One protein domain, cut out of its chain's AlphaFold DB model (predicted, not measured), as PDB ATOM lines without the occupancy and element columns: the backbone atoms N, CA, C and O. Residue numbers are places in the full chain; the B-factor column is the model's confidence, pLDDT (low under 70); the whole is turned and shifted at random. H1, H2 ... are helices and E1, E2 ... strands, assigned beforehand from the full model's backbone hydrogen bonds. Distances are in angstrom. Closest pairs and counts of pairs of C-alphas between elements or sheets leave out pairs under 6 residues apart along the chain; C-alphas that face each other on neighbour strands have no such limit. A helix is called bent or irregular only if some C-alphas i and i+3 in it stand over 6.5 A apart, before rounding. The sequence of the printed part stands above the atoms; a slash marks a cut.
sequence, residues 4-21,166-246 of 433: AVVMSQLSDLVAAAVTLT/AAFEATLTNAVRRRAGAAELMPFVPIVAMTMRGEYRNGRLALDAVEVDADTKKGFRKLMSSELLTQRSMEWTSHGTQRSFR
ATOM      1  N   ALA A   4      25.534 -32.315 -29.196       87.00
ATOM      2  CA  ALA A   4      25.386 -33.529 -28.395       87.00
ATOM      3  C   ALA A   4      23.956 -33.730 -27.856       87.00
ATOM      4  O   ALA A   4      23.431 -34.840 -27.915       87.00
ATOM      5  N   VAL A   5      23.308 -32.664 -27.367       86.75
ATOM      6  CA  VAL A   5      21.926 -32.731 -26.859       86.75
ATOM      7  C   VAL A   5      20.943 -32.986 -28.001       86.75
ATOM      8  O   VAL A   5      20.061 -33.830 -27.859       86.75
ATOM      9  N   VAL A   6      21.124 -32.309 -29.141       86.75
ATOM     10  CA  VAL A   6      20.303 -32.503 -30.351       86.75
ATOM     11  C   VAL A   6      20.359 -33.969 -30.797       86.75
ATOM     12  O   VAL A   6      19.321 -34.602 -30.976       86.75
ATOM     13  N   MET A   7      21.564 -34.536 -30.911       92.94
ATOM     14  CA  MET A   7      21.740 -35.927 -31.339       92.94
ATOM     15  C   MET A   7      21.208 -36.928 -30.318       92.94
ATOM     16  O   MET A   7      20.546 -37.879 -30.712       92.94
ATOM     17  N   SER A   8      21.422 -36.704 -29.017       91.75
ATOM     18  CA  SER A   8      20.855 -37.572 -27.979       91.75
ATOM     19  C   SER A   8      19.330 -37.633 -28.070       91.75
ATOM     20  O   SER A   8      18.758 -38.717 -28.050       91.75
ATOM     21  N   GLN A   9      18.670 -36.480 -28.211       92.00
ATOM     22  CA  GLN A   9      17.214 -36.440 -28.322       92.00
ATOM     23  C   GLN A   9      16.722 -37.121 -29.596       92.00
ATOM     24  O   GLN A   9      15.699 -37.803 -29.552       92.00
ATOM     25  N   LEU A  10      17.423 -36.933 -30.717       93.31
ATOM     26  CA  LEU A  10      17.090 -37.606 -31.966       93.31
ATOM     27  C   LEU A  10      17.267 -39.124 -31.844       93.31
ATOM     28  O   LEU A  10      16.409 -39.853 -32.326       93.31
ATOM     29  N   SER A  11      18.313 -39.592 -31.155       93.69
ATOM     30  CA  SER A  11      18.572 -41.018 -30.906       93.69
ATOM     31  C   SER A  11      17.382 -41.691 -30.242       93.69
ATOM     32  O   SER A  11      16.869 -42.677 -30.763       93.69
ATOM     33  N   ASP A  12      16.888 -41.109 -29.145       92.12
ATOM     34  CA  ASP A  12      15.736 -41.640 -28.412       92.12
ATOM     35  C   ASP A  12      14.495 -41.743 -29.306       92.12
ATOM     36  O   ASP A  12      13.735 -42.707 -29.232       92.12
ATOM     37  N   LEU A  13      14.276 -40.731 -30.153       92.75
ATOM     38  CA  LEU A  13      13.128 -40.682 -31.055       92.75
ATOM     39  C   LEU A  13      13.236 -41.731 -32.162       92.75
ATOM     40  O   LEU A  13      12.247 -42.397 -32.459       92.75
ATOM     41  N   VAL A  14      14.424 -41.890 -32.749       91.88
ATOM     42  CA  VAL A  14      14.695 -42.900 -33.779       91.88
ATOM     43  C   VAL A  14      14.521 -44.299 -33.201       91.88
ATOM     44  O   VAL A  14      13.770 -45.086 -33.769       91.88
ATOM     45  N   ALA A  15      15.125 -44.589 -32.047       90.69
ATOM     46  CA  ALA A  15      14.999 -45.885 -31.387       90.69
ATOM     47  C   ALA A  15      13.534 -46.223 -31.051       90.69
ATOM     48  O   ALA A  15      13.067 -47.338 -31.311       90.69
ATOM     49  N   ALA A  16      12.773 -45.247 -30.542       90.12
ATOM     50  CA  ALA A  16      11.348 -45.421 -30.272       90.12
ATOM     51  C   ALA A  16      10.541 -45.686 -31.555       90.12
ATOM     52  O   ALA A  16       9.703 -46.583 -31.576       90.12
ATOM     53  N   ALA A  17      10.806 -44.949 -32.638       89.31
ATOM     54  CA  ALA A  17      10.104 -45.132 -33.906       89.31
ATOM     55  C   ALA A  17      10.430 -46.481 -34.573       89.31
ATOM     56  O   ALA A  17       9.528 -47.130 -35.096       89.31
ATOM     57  N   VAL A  18      11.686 -46.940 -34.504       87.88
ATOM     58  CA  VAL A  18      12.096 -48.272 -34.989       87.88
ATOM     59  C   VAL A  18      11.383 -49.373 -34.209       87.88
ATOM     60  O   VAL A  18      10.876 -50.318 -34.804       87.88
ATOM     61  N   THR A  19      11.266 -49.221 -32.889       89.50
ATOM     62  CA  THR A  19      10.530 -50.173 -32.038       89.50
ATOM     63  C   THR A  19       9.046 -50.255 -32.405       89.50
ATOM     64  O   THR A  19       8.437 -51.312 -32.271       89.50
ATOM     65  N   LEU A  20       8.460 -49.149 -32.874       88.69
ATOM     66  CA  LEU A  20       7.059 -49.080 -33.300       88.69
ATOM     67  C   LEU A  20       6.827 -49.545 -34.743       88.69
ATOM     68  O   LEU A  20       5.676 -49.708 -35.130       88.69
ATOM     69  N   THR A  21       7.892 -49.740 -35.523       87.00
ATOM     70  CA  THR A  21       7.832 -50.204 -36.920       87.00
ATOM     71  C   THR A  21       8.829 -51.346 -37.166       87.00
ATOM     72  O   THR A  21       9.682 -51.267 -38.062       87.00
ATOM     73  N   ALA A 166       5.505 -44.141 -44.259       91.31
ATOM     74  CA  ALA A 166       4.807 -42.889 -43.971       91.31
ATOM     75  C   ALA A 166       4.399 -42.796 -42.490       91.31
ATOM     76  O   ALA A 166       4.551 -41.743 -41.867       91.31
ATOM     77  N   ALA A 167       3.943 -43.903 -41.897       92.69
ATOM     78  CA  ALA A 167       3.608 -44.000 -40.480       92.69
ATOM     79  C   ALA A 167       4.838 -43.784 -39.585       92.69
ATOM     80  O   ALA A 167       4.749 -43.068 -38.582       92.69
ATOM     81  N   PHE A 168       5.999 -44.326 -39.966       93.06
ATOM     82  CA  PHE A 168       7.275 -44.059 -39.298       93.06
ATOM     83  C   PHE A 168       7.608 -42.558 -39.286       93.06
ATOM     84  O   PHE A 168       7.873 -41.974 -38.231       93.06
ATOM     85  N   GLU A 169       7.537 -41.903 -40.446       94.94
ATOM     86  CA  GLU A 169       7.830 -40.473 -40.586       94.94
ATOM     87  C   GLU A 169       6.835 -39.598 -39.804       94.94
ATOM     88  O   GLU A 169       7.233 -38.659 -39.105       94.94
ATOM     89  N   ALA A 170       5.544 -39.938 -39.843       94.50
ATOM     90  CA  ALA A 170       4.505 -39.266 -39.067       94.50
ATOM     91  C   ALA A 170       4.716 -39.436 -37.553       94.50
ATOM     92  O   ALA A 170       4.537 -38.481 -36.790       94.50
ATOM     93  N   THR A 171       5.133 -40.624 -37.114       94.31
ATOM     94  CA  THR A 171       5.438 -40.927 -35.709       94.31
ATOM     95  C   THR A 171       6.593 -40.070 -35.209       94.31
ATOM     96  O   THR A 171       6.446 -39.380 -34.196       94.31
ATOM     97  N   LEU A 172       7.702 -40.021 -35.953       94.69
ATOM     98  CA  LEU A 172       8.831 -39.143 -35.643       94.69
ATOM     99  C   LEU A 172       8.420 -37.669 -35.624       94.69
ATOM    100  O   LEU A 172       8.711 -36.962 -34.662       94.69
ATOM    101  N   THR A 173       7.689 -37.214 -36.642       96.06
ATOM    102  CA  THR A 173       7.207 -35.829 -36.738       96.06
ATOM    103  C   THR A 173       6.374 -35.443 -35.515       96.06
ATOM    104  O   THR A 173       6.597 -34.398 -34.898       96.06
ATOM    105  N   ASN A 174       5.417 -36.291 -35.133       94.94
ATOM    106  CA  ASN A 174       4.555 -36.055 -33.979       94.94
ATOM    107  C   ASN A 174       5.342 -36.076 -32.665       94.94
ATOM    108  O   ASN A 174       5.086 -35.248 -31.789       94.94
ATOM    109  N   ALA A 175       6.311 -36.981 -32.533       93.94
ATOM    110  CA  ALA A 175       7.154 -37.066 -31.351       93.94
ATOM    111  C   ALA A 175       8.046 -35.822 -31.193       93.94
ATOM    112  O   ALA A 175       8.134 -35.273 -30.094       93.94
ATOM    113  N   VAL A 176       8.611 -35.304 -32.292       94.94
ATOM    114  CA  VAL A 176       9.341 -34.026 -32.297       94.94
ATOM    115  C   VAL A 176       8.421 -32.867 -31.901       94.94
ATOM    116  O   VAL A 176       8.778 -32.082 -31.028       94.94
ATOM    117  N   ARG A 177       7.211 -32.764 -32.473       94.62
ATOM    118  CA  ARG A 177       6.263 -31.669 -32.167       94.62
ATOM    119  C   ARG A 177       5.815 -31.633 -30.704       94.62
ATOM    120  O   ARG A 177       5.586 -30.554 -30.168       94.62
ATOM    121  N   ARG A 178       5.651 -32.796 -30.068       93.19
ATOM    122  CA  ARG A 178       5.207 -32.901 -28.665       93.19
ATOM    123  C   ARG A 178       6.329 -32.649 -27.661       93.19
ATOM    124  O   ARG A 178       6.046 -32.358 -26.501       93.19
ATOM    125  N   ARG A 179       7.591 -32.781 -28.073       90.94
ATOM    126  CA  ARG A 179       8.745 -32.613 -27.190       90.94
ATOM    127  C   ARG A 179       9.121 -31.133 -27.104       90.94
ATOM    128  O   ARG A 179       9.541 -30.517 -28.082       90.94
ATOM    129  N   ALA A 180       8.977 -30.557 -25.911       87.00
ATOM    130  CA  ALA A 180       9.353 -29.169 -25.658       87.00
ATOM    131  C   ALA A 180      10.827 -28.929 -26.030       87.00
ATOM    132  O   ALA A 180      11.708 -29.692 -25.636       87.00
ATOM    133  N   GLY A 181      11.085 -27.873 -26.807       83.31
ATOM    134  CA  GLY A 181      12.431 -27.514 -27.257       83.31
ATOM    135  C   GLY A 181      12.979 -28.328 -28.434       83.31
ATOM    136  O   GLY A 181      14.077 -28.028 -28.874       83.31
ATOM    137  N   ALA A 182      12.249 -29.296 -29.000       88.62
ATOM    138  CA  ALA A 182      12.771 -30.166 -30.065       88.62
ATOM    139  C   ALA A 182      12.596 -29.624 -31.500       88.62
ATOM    140  O   ALA A 182      12.857 -30.344 -32.460       88.62
ATOM    141  N   ALA A 183      12.170 -28.368 -31.683       88.12
ATOM    142  CA  ALA A 183      11.907 -27.798 -33.012       88.12
ATOM    143  C   ALA A 183      13.126 -27.862 -33.958       88.12
ATOM    144  O   ALA A 183      12.960 -28.086 -35.155       88.12
ATOM    145  N   GLU A 184      14.341 -27.754 -33.407       89.81
ATOM    146  CA  GLU A 184      15.615 -27.883 -34.136       89.81
ATOM    147  C   GLU A 184      15.808 -29.271 -34.789       89.81
ATOM    148  O   GLU A 184      16.615 -29.407 -35.704       89.81
ATOM    149  N   LEU A 185      15.062 -30.304 -34.366       92.88
ATOM    150  CA  LEU A 185      15.136 -31.658 -34.935       92.88
ATOM    151  C   LEU A 185      14.325 -31.827 -36.224       92.88
ATOM    152  O   LEU A 185      14.559 -32.777 -36.970       92.88
ATOM    153  N   MET A 186      13.370 -30.932 -36.492       94.69
ATOM    154  CA  MET A 186      12.417 -31.090 -37.594       94.69
ATOM    155  C   MET A 186      13.080 -31.269 -38.976       94.69
ATOM    156  O   MET A 186      12.628 -32.142 -39.717       94.69
ATOM    157  N   PRO A 187      14.169 -30.550 -39.327       95.69
ATOM    158  CA  PRO A 187      14.855 -30.750 -40.608       95.69
ATOM    159  C   PRO A 187      15.446 -32.156 -40.798       95.69
ATOM    160  O   PRO A 187      15.649 -32.587 -41.930       95.69
ATOM    161  N   PHE A 188      15.713 -32.888 -39.710       96.12
ATOM    162  CA  PHE A 188      16.313 -34.222 -39.770       96.12
ATOM    163  C   PHE A 188      15.291 -35.342 -39.964       96.12
ATOM    164  O   PHE A 188      15.645 -36.388 -40.500       96.12
ATOM    165  N   VAL A 189      14.029 -35.135 -39.577       95.88
ATOM    166  CA  VAL A 189      12.961 -36.146 -39.681       95.88
ATOM    167  C   VAL A 189      12.834 -36.755 -41.088       95.88
ATOM    168  O   VAL A 189      12.927 -37.981 -41.191       95.88
ATOM    169  N   PRO A 190      12.705 -35.967 -42.178       95.62
ATOM    170  CA  PRO A 190      12.616 -36.542 -43.520       95.62
ATOM    171  C   PRO A 190      13.893 -37.298 -43.919       95.62
ATOM    172  O   PRO A 190      13.822 -38.289 -44.641       95.62
ATOM    173  N   ILE A 191      15.064 -36.894 -43.413       95.94
ATOM    174  CA  ILE A 191      16.345 -37.558 -43.699       95.94
ATOM    175  C   ILE A 191      16.401 -38.934 -43.027       95.94
ATOM    176  O   ILE A 191      16.835 -39.906 -43.651       95.94
ATOM    177  N   VAL A 192      15.927 -39.044 -41.781       94.94
ATOM    178  CA  VAL A 192      15.793 -40.335 -41.086       94.94
ATOM    179  C   VAL A 192      14.840 -41.247 -41.860       94.94
ATOM    180  O   VAL A 192      15.176 -42.400 -42.121       94.94
ATOM    181  N   ALA A 193      13.686 -40.731 -42.292       92.75
ATOM    182  CA  ALA A 193      12.704 -41.506 -43.046       92.75
ATOM    183  C   ALA A 193      13.253 -41.986 -44.406       92.75
ATOM    184  O   ALA A 193      13.147 -43.170 -44.731       92.75
ATOM    185  N   MET A 194      13.936 -41.116 -45.161       93.19
ATOM    186  CA  MET A 194      14.648 -41.491 -46.393       93.19
ATOM    187  C   MET A 194      15.699 -42.577 -46.130       93.19
ATOM    188  O   MET A 194      15.798 -43.545 -46.883       93.19
ATOM    189  N   THR A 195      16.463 -42.453 -45.041       92.00
ATOM    190  CA  THR A 195      17.480 -43.441 -44.648       92.00
ATOM    191  C   THR A 195      16.844 -44.792 -44.330       92.00
ATOM    192  O   THR A 195      17.312 -45.820 -44.821       92.00
ATOM    193  N   MET A 196      15.727 -44.801 -43.597       88.88
ATOM    194  CA  MET A 196      14.966 -46.019 -43.314       88.88
ATOM    195  C   MET A 196      14.437 -46.688 -44.576       88.88
ATOM    196  O   MET A 196      14.571 -47.904 -44.714       88.88
ATOM    197  N   ARG A 197      13.929 -45.913 -45.537       87.69
ATOM    198  CA  ARG A 197      13.474 -46.444 -46.828       87.69
ATOM    199  C   ARG A 197      14.622 -46.916 -47.724       87.69
ATOM    200  O   ARG A 197      14.377 -47.632 -48.682       87.69
ATOM    201  N   GLY A 198      15.875 -46.560 -47.443       88.25
ATOM    202  CA  GLY A 198      17.005 -46.854 -48.333       88.25
ATOM    203  C   GLY A 198      17.171 -45.846 -49.477       88.25
ATOM    204  O   GLY A 198      17.887 -46.103 -50.442       88.25
ATOM    205  N   GLU A 199      16.548 -44.669 -49.381       90.12
ATOM    206  CA  GLU A 199      16.691 -43.542 -50.314       90.12
ATOM    207  C   GLU A 199      17.965 -42.732 -50.019       90.12
ATOM    208  O   GLU A 199      17.951 -41.506 -49.890       90.12
ATOM    209  N   TYR A 200      19.101 -43.418 -49.889       91.75
ATOM    210  CA  TYR A 200      20.329 -42.850 -49.330       91.75
ATOM    211  C   TYR A 200      20.851 -41.616 -50.063       91.75
ATOM    212  O   TYR A 200      21.286 -40.653 -49.432       91.75
ATOM    213  N   ARG A 201      20.776 -41.610 -51.399       92.00
ATOM    214  CA  ARG A 201      21.189 -40.453 -52.203       92.00
ATOM    215  C   ARG A 201      20.347 -39.219 -51.881       92.00
ATOM    216  O   ARG A 201      20.903 -38.136 -51.724       92.00
ATOM    217  N   ASN A 202      19.032 -39.385 -51.752       93.19
ATOM    218  CA  ASN A 202      18.126 -38.287 -51.420       93.19
ATOM    219  C   ASN A 202      18.367 -37.813 -49.984       93.19
ATOM    220  O   ASN A 202      18.476 -36.612 -49.759       93.19
ATOM    221  N   GLY A 203      18.562 -38.744 -49.043       94.50
ATOM    222  CA  GLY A 203      18.932 -38.420 -47.665       94.50
ATOM    223  C   GLY A 203      20.236 -37.617 -47.575       94.50
ATOM    224  O   GLY A 203      20.314 -36.650 -46.822       94.50
ATOM    225  N   ARG A 204      21.244 -37.954 -48.390       93.94
ATOM    226  CA  ARG A 204      22.498 -37.191 -48.483       93.94
ATOM    227  C   ARG A 204      22.286 -35.772 -48.988       93.94
ATOM    228  O   ARG A 204      22.723 -34.840 -48.319       93.94
ATOM    229  N   LEU A 205      21.589 -35.615 -50.110       94.31
ATOM    230  CA  LEU A 205      21.281 -34.296 -50.668       94.31
ATOM    231  C   LEU A 205      20.474 -33.442 -49.679       94.31
ATOM    232  O   LEU A 205      20.770 -32.263 -49.502       94.31
ATOM    233  N   ALA A 206      19.505 -34.050 -48.990       95.38
ATOM    234  CA  ALA A 206      18.714 -33.380 -47.968       95.38
ATOM    235  C   ALA A 206      19.578 -32.933 -46.777       95.38
ATOM    236  O   ALA A 206      19.482 -31.779 -46.373       95.38
ATOM    237  N   LEU A 207      20.472 -33.786 -46.259       94.69
ATOM    238  CA  LEU A 207      21.395 -33.422 -45.174       94.69
ATOM    239  C   LEU A 207      22.360 -32.296 -45.567       94.69
ATOM    240  O   LEU A 207      22.693 -31.438 -44.745       94.69
ATOM    241  N   ASP A 208      22.823 -32.296 -46.813       92.62
ATOM    242  CA  ASP A 208      23.706 -31.248 -47.316       92.62
ATOM    243  C   ASP A 208      22.995 -29.894 -47.358       92.62
ATOM    244  O   ASP A 208      23.602 -28.895 -46.967       92.62
ATOM    245  N   ALA A 209      21.701 -29.888 -47.689       95.12
ATOM    246  CA  ALA A 209      20.847 -28.704 -47.694       95.12
ATOM    247  C   ALA A 209      20.432 -28.200 -46.296       95.12
ATOM    248  O   ALA A 209      19.973 -27.066 -46.182       95.12
ATOM    249  N   VAL A 210      20.585 -28.992 -45.225       94.44
ATOM    250  CA  VAL A 210      20.294 -28.515 -43.860       94.44
ATOM    251  C   VAL A 210      21.347 -27.491 -43.421       94.44
ATOM    252  O   VAL A 210      22.547 -27.785 -43.394       94.44
ATOM    253  N   GLU A 211      20.903 -26.300 -43.022       94.06
ATOM    254  CA  GLU A 211      21.753 -25.220 -42.506       94.06
ATOM    255  C   GLU A 211      22.070 -25.417 -41.013       94.06
ATOM    256  O   GLU A 211      21.427 -24.851 -40.132       94.06
ATOM    257  N   VAL A 212      23.068 -26.252 -40.723       92.00
ATOM    258  CA  VAL A 212      23.624 -26.480 -39.375       92.00
ATOM    259  C   VAL A 212      25.146 -26.593 -39.445       92.00
ATOM    260  O   VAL A 212      25.716 -26.815 -40.517       92.00
ATOM    261  N   ASP A 213      25.808 -26.471 -38.297       90.69
ATOM    262  CA  ASP A 213      27.258 -26.611 -38.190       90.69
ATOM    263  C   ASP A 213      27.753 -28.031 -38.546       90.69
ATOM    264  O   ASP A 213      27.005 -29.017 -38.570       90.69
ATOM    265  N   ALA A 214      29.050 -28.132 -38.844       88.69
ATOM    266  CA  ALA A 214      29.675 -29.376 -39.283       88.69
ATOM    267  C   ALA A 214      29.633 -30.483 -38.216       88.69
ATOM    268  O   ALA A 214      29.484 -31.656 -38.578       88.69
ATOM    269  N   ASP A 215      29.709 -30.133 -36.928       89.44
ATOM    270  CA  ASP A 215      29.669 -31.099 -35.828       89.44
ATOM    271  C   ASP A 215      28.272 -31.696 -35.676       89.44
ATOM    272  O   ASP A 215      28.140 -32.905 -35.481       89.44
ATOM    273  N   THR A 216      27.221 -30.896 -35.869       91.12
ATOM    274  CA  THR A 216      25.839 -31.385 -35.926       91.12
ATOM    275  C   THR A 216      25.642 -32.357 -37.091       91.12
ATOM    276  O   THR A 216      25.118 -33.456 -36.888       91.12
ATOM    277  N   LYS A 217      26.124 -32.035 -38.306       92.19
ATOM    278  CA  LYS A 217      26.052 -32.977 -39.447       92.19
ATOM    279  C   LYS A 217      26.844 -34.258 -39.177       92.19
ATOM    280  O   LYS A 217      26.376 -35.347 -39.503       92.19
ATOM    281  N   LYS A 218      28.034 -34.151 -38.580       90.62
ATOM    282  CA  LYS A 218      28.871 -35.301 -38.202       90.62
ATOM    283  C   LYS A 218      28.184 -36.175 -37.151       90.62
ATOM    284  O   LYS A 218      28.173 -37.397 -37.293       90.62
ATOM    285  N   GLY A 219      27.571 -35.557 -36.143       92.50
ATOM    286  CA  GLY A 219      26.762 -36.228 -35.132       92.50
ATOM    287  C   GLY A 219      25.596 -36.996 -35.751       92.50
ATOM    288  O   GLY A 219      25.415 -38.170 -35.440       92.50
ATOM    289  N   PHE A 220      24.884 -36.379 -36.698       94.25
ATOM    290  CA  PHE A 220      23.759 -37.014 -37.387       94.25
ATOM    291  C   PHE A 220      24.202 -38.240 -38.187       94.25
ATOM    292  O   PHE A 220      23.601 -39.306 -38.074       94.25
ATOM    293  N   ARG A 221      25.295 -38.126 -38.952       94.00
ATOM    294  CA  ARG A 221      25.867 -39.261 -39.696       94.00
ATOM    295  C   ARG A 221      26.222 -40.417 -38.766       94.00
ATOM    296  O   ARG A 221      25.838 -41.548 -39.035       94.00
ATOM    297  N   LYS A 222      26.896 -40.126 -37.646       92.50
ATOM    298  CA  LYS A 222      27.258 -41.132 -36.637       92.50
ATOM    299  C   LYS A 222      26.023 -41.830 -36.062       92.50
ATOM    300  O   LYS A 222      26.032 -43.050 -35.936       92.50
ATOM    301  N   LEU A 223      24.982 -41.061 -35.753       94.25
ATOM    302  CA  LEU A 223      23.712 -41.561 -35.235       94.25
ATOM    303  C   LEU A 223      23.007 -42.479 -36.241       94.25
ATOM    304  O   LEU A 223      22.603 -43.581 -35.895       94.25
ATOM    305  N   MET A 224      22.910 -42.076 -37.510       94.06
ATOM    306  CA  MET A 224      22.317 -42.930 -38.549       94.06
ATOM    307  C   MET A 224      23.118 -44.216 -38.748       94.06
ATOM    308  O   MET A 224      22.526 -45.288 -38.897       94.06
ATOM    309  N   SER A 225      24.450 -44.125 -38.706       93.06
ATOM    310  CA  SER A 225      25.324 -45.295 -38.758       93.06
ATOM    311  C   SER A 225      25.029 -46.281 -37.625       93.06
ATOM    312  O   SER A 225      24.846 -47.465 -37.905       93.06
ATOM    313  N   SER A 226      24.949 -45.820 -36.369       89.88
ATOM    314  CA  SER A 226      24.745 -46.701 -35.209       89.88
ATOM    315  C   SER A 226      23.325 -47.248 -35.104       89.88
ATOM    316  O   SER A 226      23.160 -48.445 -34.886       89.88
ATOM    317  N   GLU A 227      22.314 -46.399 -35.287       87.81
ATOM    318  CA  GLU A 227      20.924 -46.760 -34.992       87.81
ATOM    319  C   GLU A 227      20.250 -47.531 -36.131       87.81
ATOM    320  O   GLU A 227      19.418 -48.397 -35.875       87.81
ATOM    321  N   LEU A 228      20.586 -47.229 -37.393       88.50
ATOM    322  CA  LEU A 228      19.828 -47.731 -38.548       88.50
ATOM    323  C   LEU A 228      20.671 -48.531 -39.540       88.50
ATOM    324  O   LEU A 228      20.230 -49.557 -40.059       88.50
ATOM    325  N   LEU A 229      21.872 -48.049 -39.856       90.69
ATOM    326  CA  LEU A 229      22.630 -48.563 -40.999       90.69
ATOM    327  C   LEU A 229      23.500 -49.771 -40.655       90.69
ATOM    328  O   LEU A 229      23.655 -50.651 -41.499       90.69
ATOM    329  N   THR A 230      24.008 -49.871 -39.423       88.75
ATOM    330  CA  THR A 230      24.852 -51.007 -39.005       88.75
ATOM    331  C   THR A 230      24.118 -52.341 -39.165       88.75
ATOM    332  O   THR A 230      24.705 -53.308 -39.645       88.75
ATOM    333  N   GLN A 231      22.812 -52.386 -38.875       82.81
ATOM    334  CA  GLN A 231      21.973 -53.578 -39.082       82.81
ATOM    335  C   GLN A 231      21.863 -53.985 -40.561       82.81
ATOM    336  O   GLN A 231      21.562 -55.130 -40.885       82.81
ATOM    337  N   ARG A 232      22.138 -53.052 -41.476       85.94
ATOM    338  CA  ARG A 232      22.167 -53.261 -42.928       85.94
ATOM    339  C   ARG A 232      23.586 -53.463 -43.456       85.94
ATOM    340  O   ARG A 232      23.777 -53.482 -44.665       85.94
ATOM    341  N   SER A 233      24.576 -53.611 -42.571       88.06
ATOM    342  CA  SER A 233      25.998 -53.628 -42.931       88.06
ATOM    343  C   SER A 233      26.416 -52.391 -43.737       88.06
ATOM    344  O   SER A 233      27.136 -52.491 -44.729       88.06
ATOM    345  N   MET A 234      25.915 -51.221 -43.344       90.31
ATOM    346  CA  MET A 234      26.214 -49.940 -43.976       90.31
ATOM    347  C   MET A 234      26.583 -48.895 -42.924       90.31
ATOM    348  O   MET A 234      26.217 -48.997 -41.754       90.31
ATOM    349  N   GLU A 235      27.268 -47.845 -43.353       92.44
ATOM    350  CA  GLU A 235      27.481 -46.640 -42.563       92.44
ATOM    351  C   GLU A 235      27.509 -45.402 -43.461       92.44
ATOM    352  O   GLU A 235      27.568 -45.490 -44.688       92.44
ATOM    353  N   TRP A 236      27.408 -44.228 -42.850       91.31
ATOM    354  CA  TRP A 236      27.497 -42.958 -43.554       91.31
ATOM    355  C   TRP A 236      28.957 -42.499 -43.660       91.31
ATOM    356  O   TRP A 236      29.525 -42.006 -42.683       91.31
ATOM    357  N   THR A 237      29.547 -42.629 -44.848       86.06
ATOM    358  CA  THR A 237      30.925 -42.220 -45.168       86.06
ATOM    359  C   THR A 237      30.967 -40.790 -45.728       86.06
ATOM    360  O   THR A 237      29.936 -40.119 -45.893       86.06
ATOM    361  N   SER A 238      32.164 -40.285 -46.037       77.25
ATOM    362  CA  SER A 238      32.352 -39.057 -46.830       77.25
ATOM    363  C   SER A 238      31.620 -39.129 -48.178       77.25
ATOM    364  O   SER A 238      31.074 -38.119 -48.640       77.25
ATOM    365  N   HIS A 239      31.538 -40.331 -48.753       78.56
ATOM    366  CA  HIS A 239      30.929 -40.644 -50.045       78.56
ATOM    367  C   HIS A 239      29.421 -40.951 -49.954       78.56
ATOM    368  O   HIS A 239      28.796 -41.320 -50.950       78.56
ATOM    369  N   GLY A 240      28.808 -40.760 -48.779       86.12
ATOM    370  CA  GLY A 240      27.394 -41.042 -48.516       86.12
ATOM    371  C   GLY A 240      27.187 -42.383 -47.813       86.12
ATOM    372  O   GLY A 240      28.109 -42.947 -47.240       86.12
ATOM    373  N   THR A 241      25.960 -42.895 -47.804       90.69
ATOM    374  CA  THR A 241      25.673 -44.181 -47.152       90.69
ATOM    375  C   THR A 241      26.167 -45.338 -48.009       90.69
ATOM    376  O   THR A 241      25.619 -45.591 -49.085       90.69
ATOM    377  N   GLN A 242      27.184 -46.051 -47.530       89.06
ATOM    378  CA  GLN A 242      27.826 -47.158 -48.236       89.06
ATOM    379  C   GLN A 242      28.181 -48.306 -47.284       89.06
ATOM    380  O   GLN A 242      28.114 -48.179 -46.063       89.06
ATOM    381  N   ARG A 243      28.560 -49.450 -47.857       90.12
ATOM    382  CA  ARG A 243      29.155 -50.571 -47.124       90.12
ATOM    383  C   ARG A 243      30.678 -50.426 -47.118       90.12
ATOM    384  O   ARG A 243      31.332 -50.827 -48.082       90.12
ATOM    385  N   SER A 244      31.203 -49.854 -46.041       92.94
ATOM    386  CA  SER A 244      32.639 -49.689 -45.783       92.94
ATOM    387  C   SER A 244      33.356 -51.018 -45.527       92.94
ATOM    388  O   SER A 244      32.719 -52.057 -45.301       92.94
ATOM    389  N   PHE A 245      34.690 -50.987 -45.510       94.31
ATOM    390  CA  PHE A 245      35.530 -52.172 -45.312       94.31
ATOM    391  C   PHE A 245      35.329 -52.879 -43.969       94.31
ATOM    392  O   PHE A 245      35.626 -54.068 -43.864       94.31
ATOM    393  N   ARG A 246      34.779 -52.208 -42.950       93.50
ATOM    394  CA  ARG A 246      34.411 -52.821 -41.661       93.50
ATOM    395  C   ARG A 246      33.456 -53.993 -41.831       93.50
ATOM    396  O   ARG A 246      33.510 -54.949 -41.066       93.50
TER     397      ARG A 246
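AT A GLANCE: This is residues 4 to 21 and 166 to 246 of the 433 residues of an uncharacterized protein of Humibacillus sp. DSM 29435 (UniProt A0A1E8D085). Five helices pack in two partial layers: H2, H3 and H4 make a row that folds back and forth, with H3 in its middle, and H1 and H5 pair up at a shallow tilt over one side of that row. A small hairpin of two short strands, E1 and E2, packs on H5 and H4 at the end away from H2. The printed part has 99 residues, with five named helices followed by two named strands, H1 H2 H3 H4 H5 E1 E2; the sheet, E1 - E2, is antiparallel, and the class is mostly helix. The whole is compact, with a radius of gyration of the C-alphas of 12.6 A and spans of 39 by 30 by 21 A.

IN THESE COORDINATES: H1 is residues 4 to 20, 24.5 A from C-alpha 4 at (25.386, -33.529, -28.395) to C-alpha 20. After the cut, H2 is residues 166 to 178, 18.3 A long, beginning at C-alpha 166 at (4.807, -42.889, -43.971). H3, residues 182 to 197, is 23.4 A long, with a kink of 40 degrees near residue 189; it is irregular, with C-alphas 184 and 187 7.1 A apart. H4 is residues 200 to 209, 14.2 A. H5, residues 214 to 232, is 25.3 A long, with a kink of 44 degrees near residue 226; it is irregular, with C-alphas 227 and 230 7.0 A apart. E1 is residues 235 to 237 and E2 residues 240 to 242, ending at C-alpha 242 at (27.826, -47.158, -48.236).

HOW THE PARTS SIT: H3 is the hub, touching the other four helices. H2 and H3 form a helical hairpin at a shallow tilt of 13 degrees, the closest C-alphas, of Glu 169 and Ala 193, 5.6 A apart. H3 and H4 form another, at 23 degrees; H3 touches H4 with residues 188 to 195 alone, closest at the C-alphas of Ile 191 and Gly 203, 4.8 A. H1, H2, H3 and H5 form a bundle, a group of helices in which each touches at least two of the others. H1 and H5 touch, running the same way at a shallow tilt of 25 degrees; the closest C-alphas are those of Met 7 and Gly 219, 6.3 A. H2 and H5 are apart. In the hairpin of E1 and E2, N 237 and O 240 are 2.8 A apart, within hydrogen-bond range. The closest C-alphas of H5 and E1, Ser 225 and Glu 235, are 4.6 A apart. Every O i to N i+4 pair is within hydrogen-bond range in H1, H2 and H4, but 6 of 12 in H3 and 11 of 15 in H5.

THE WHOLE: The C-alphas farthest apart, of Ala 180 and Phe 245, are 40.0 A apart. Residues 22 to 165 are not printed, and C-alphas 21 and 166 are 10.6 A apart across the cut. Of the links that are printed whole, each is tight. The mean pLDDT of the printed part is 91.3, and no printed residue is under 70.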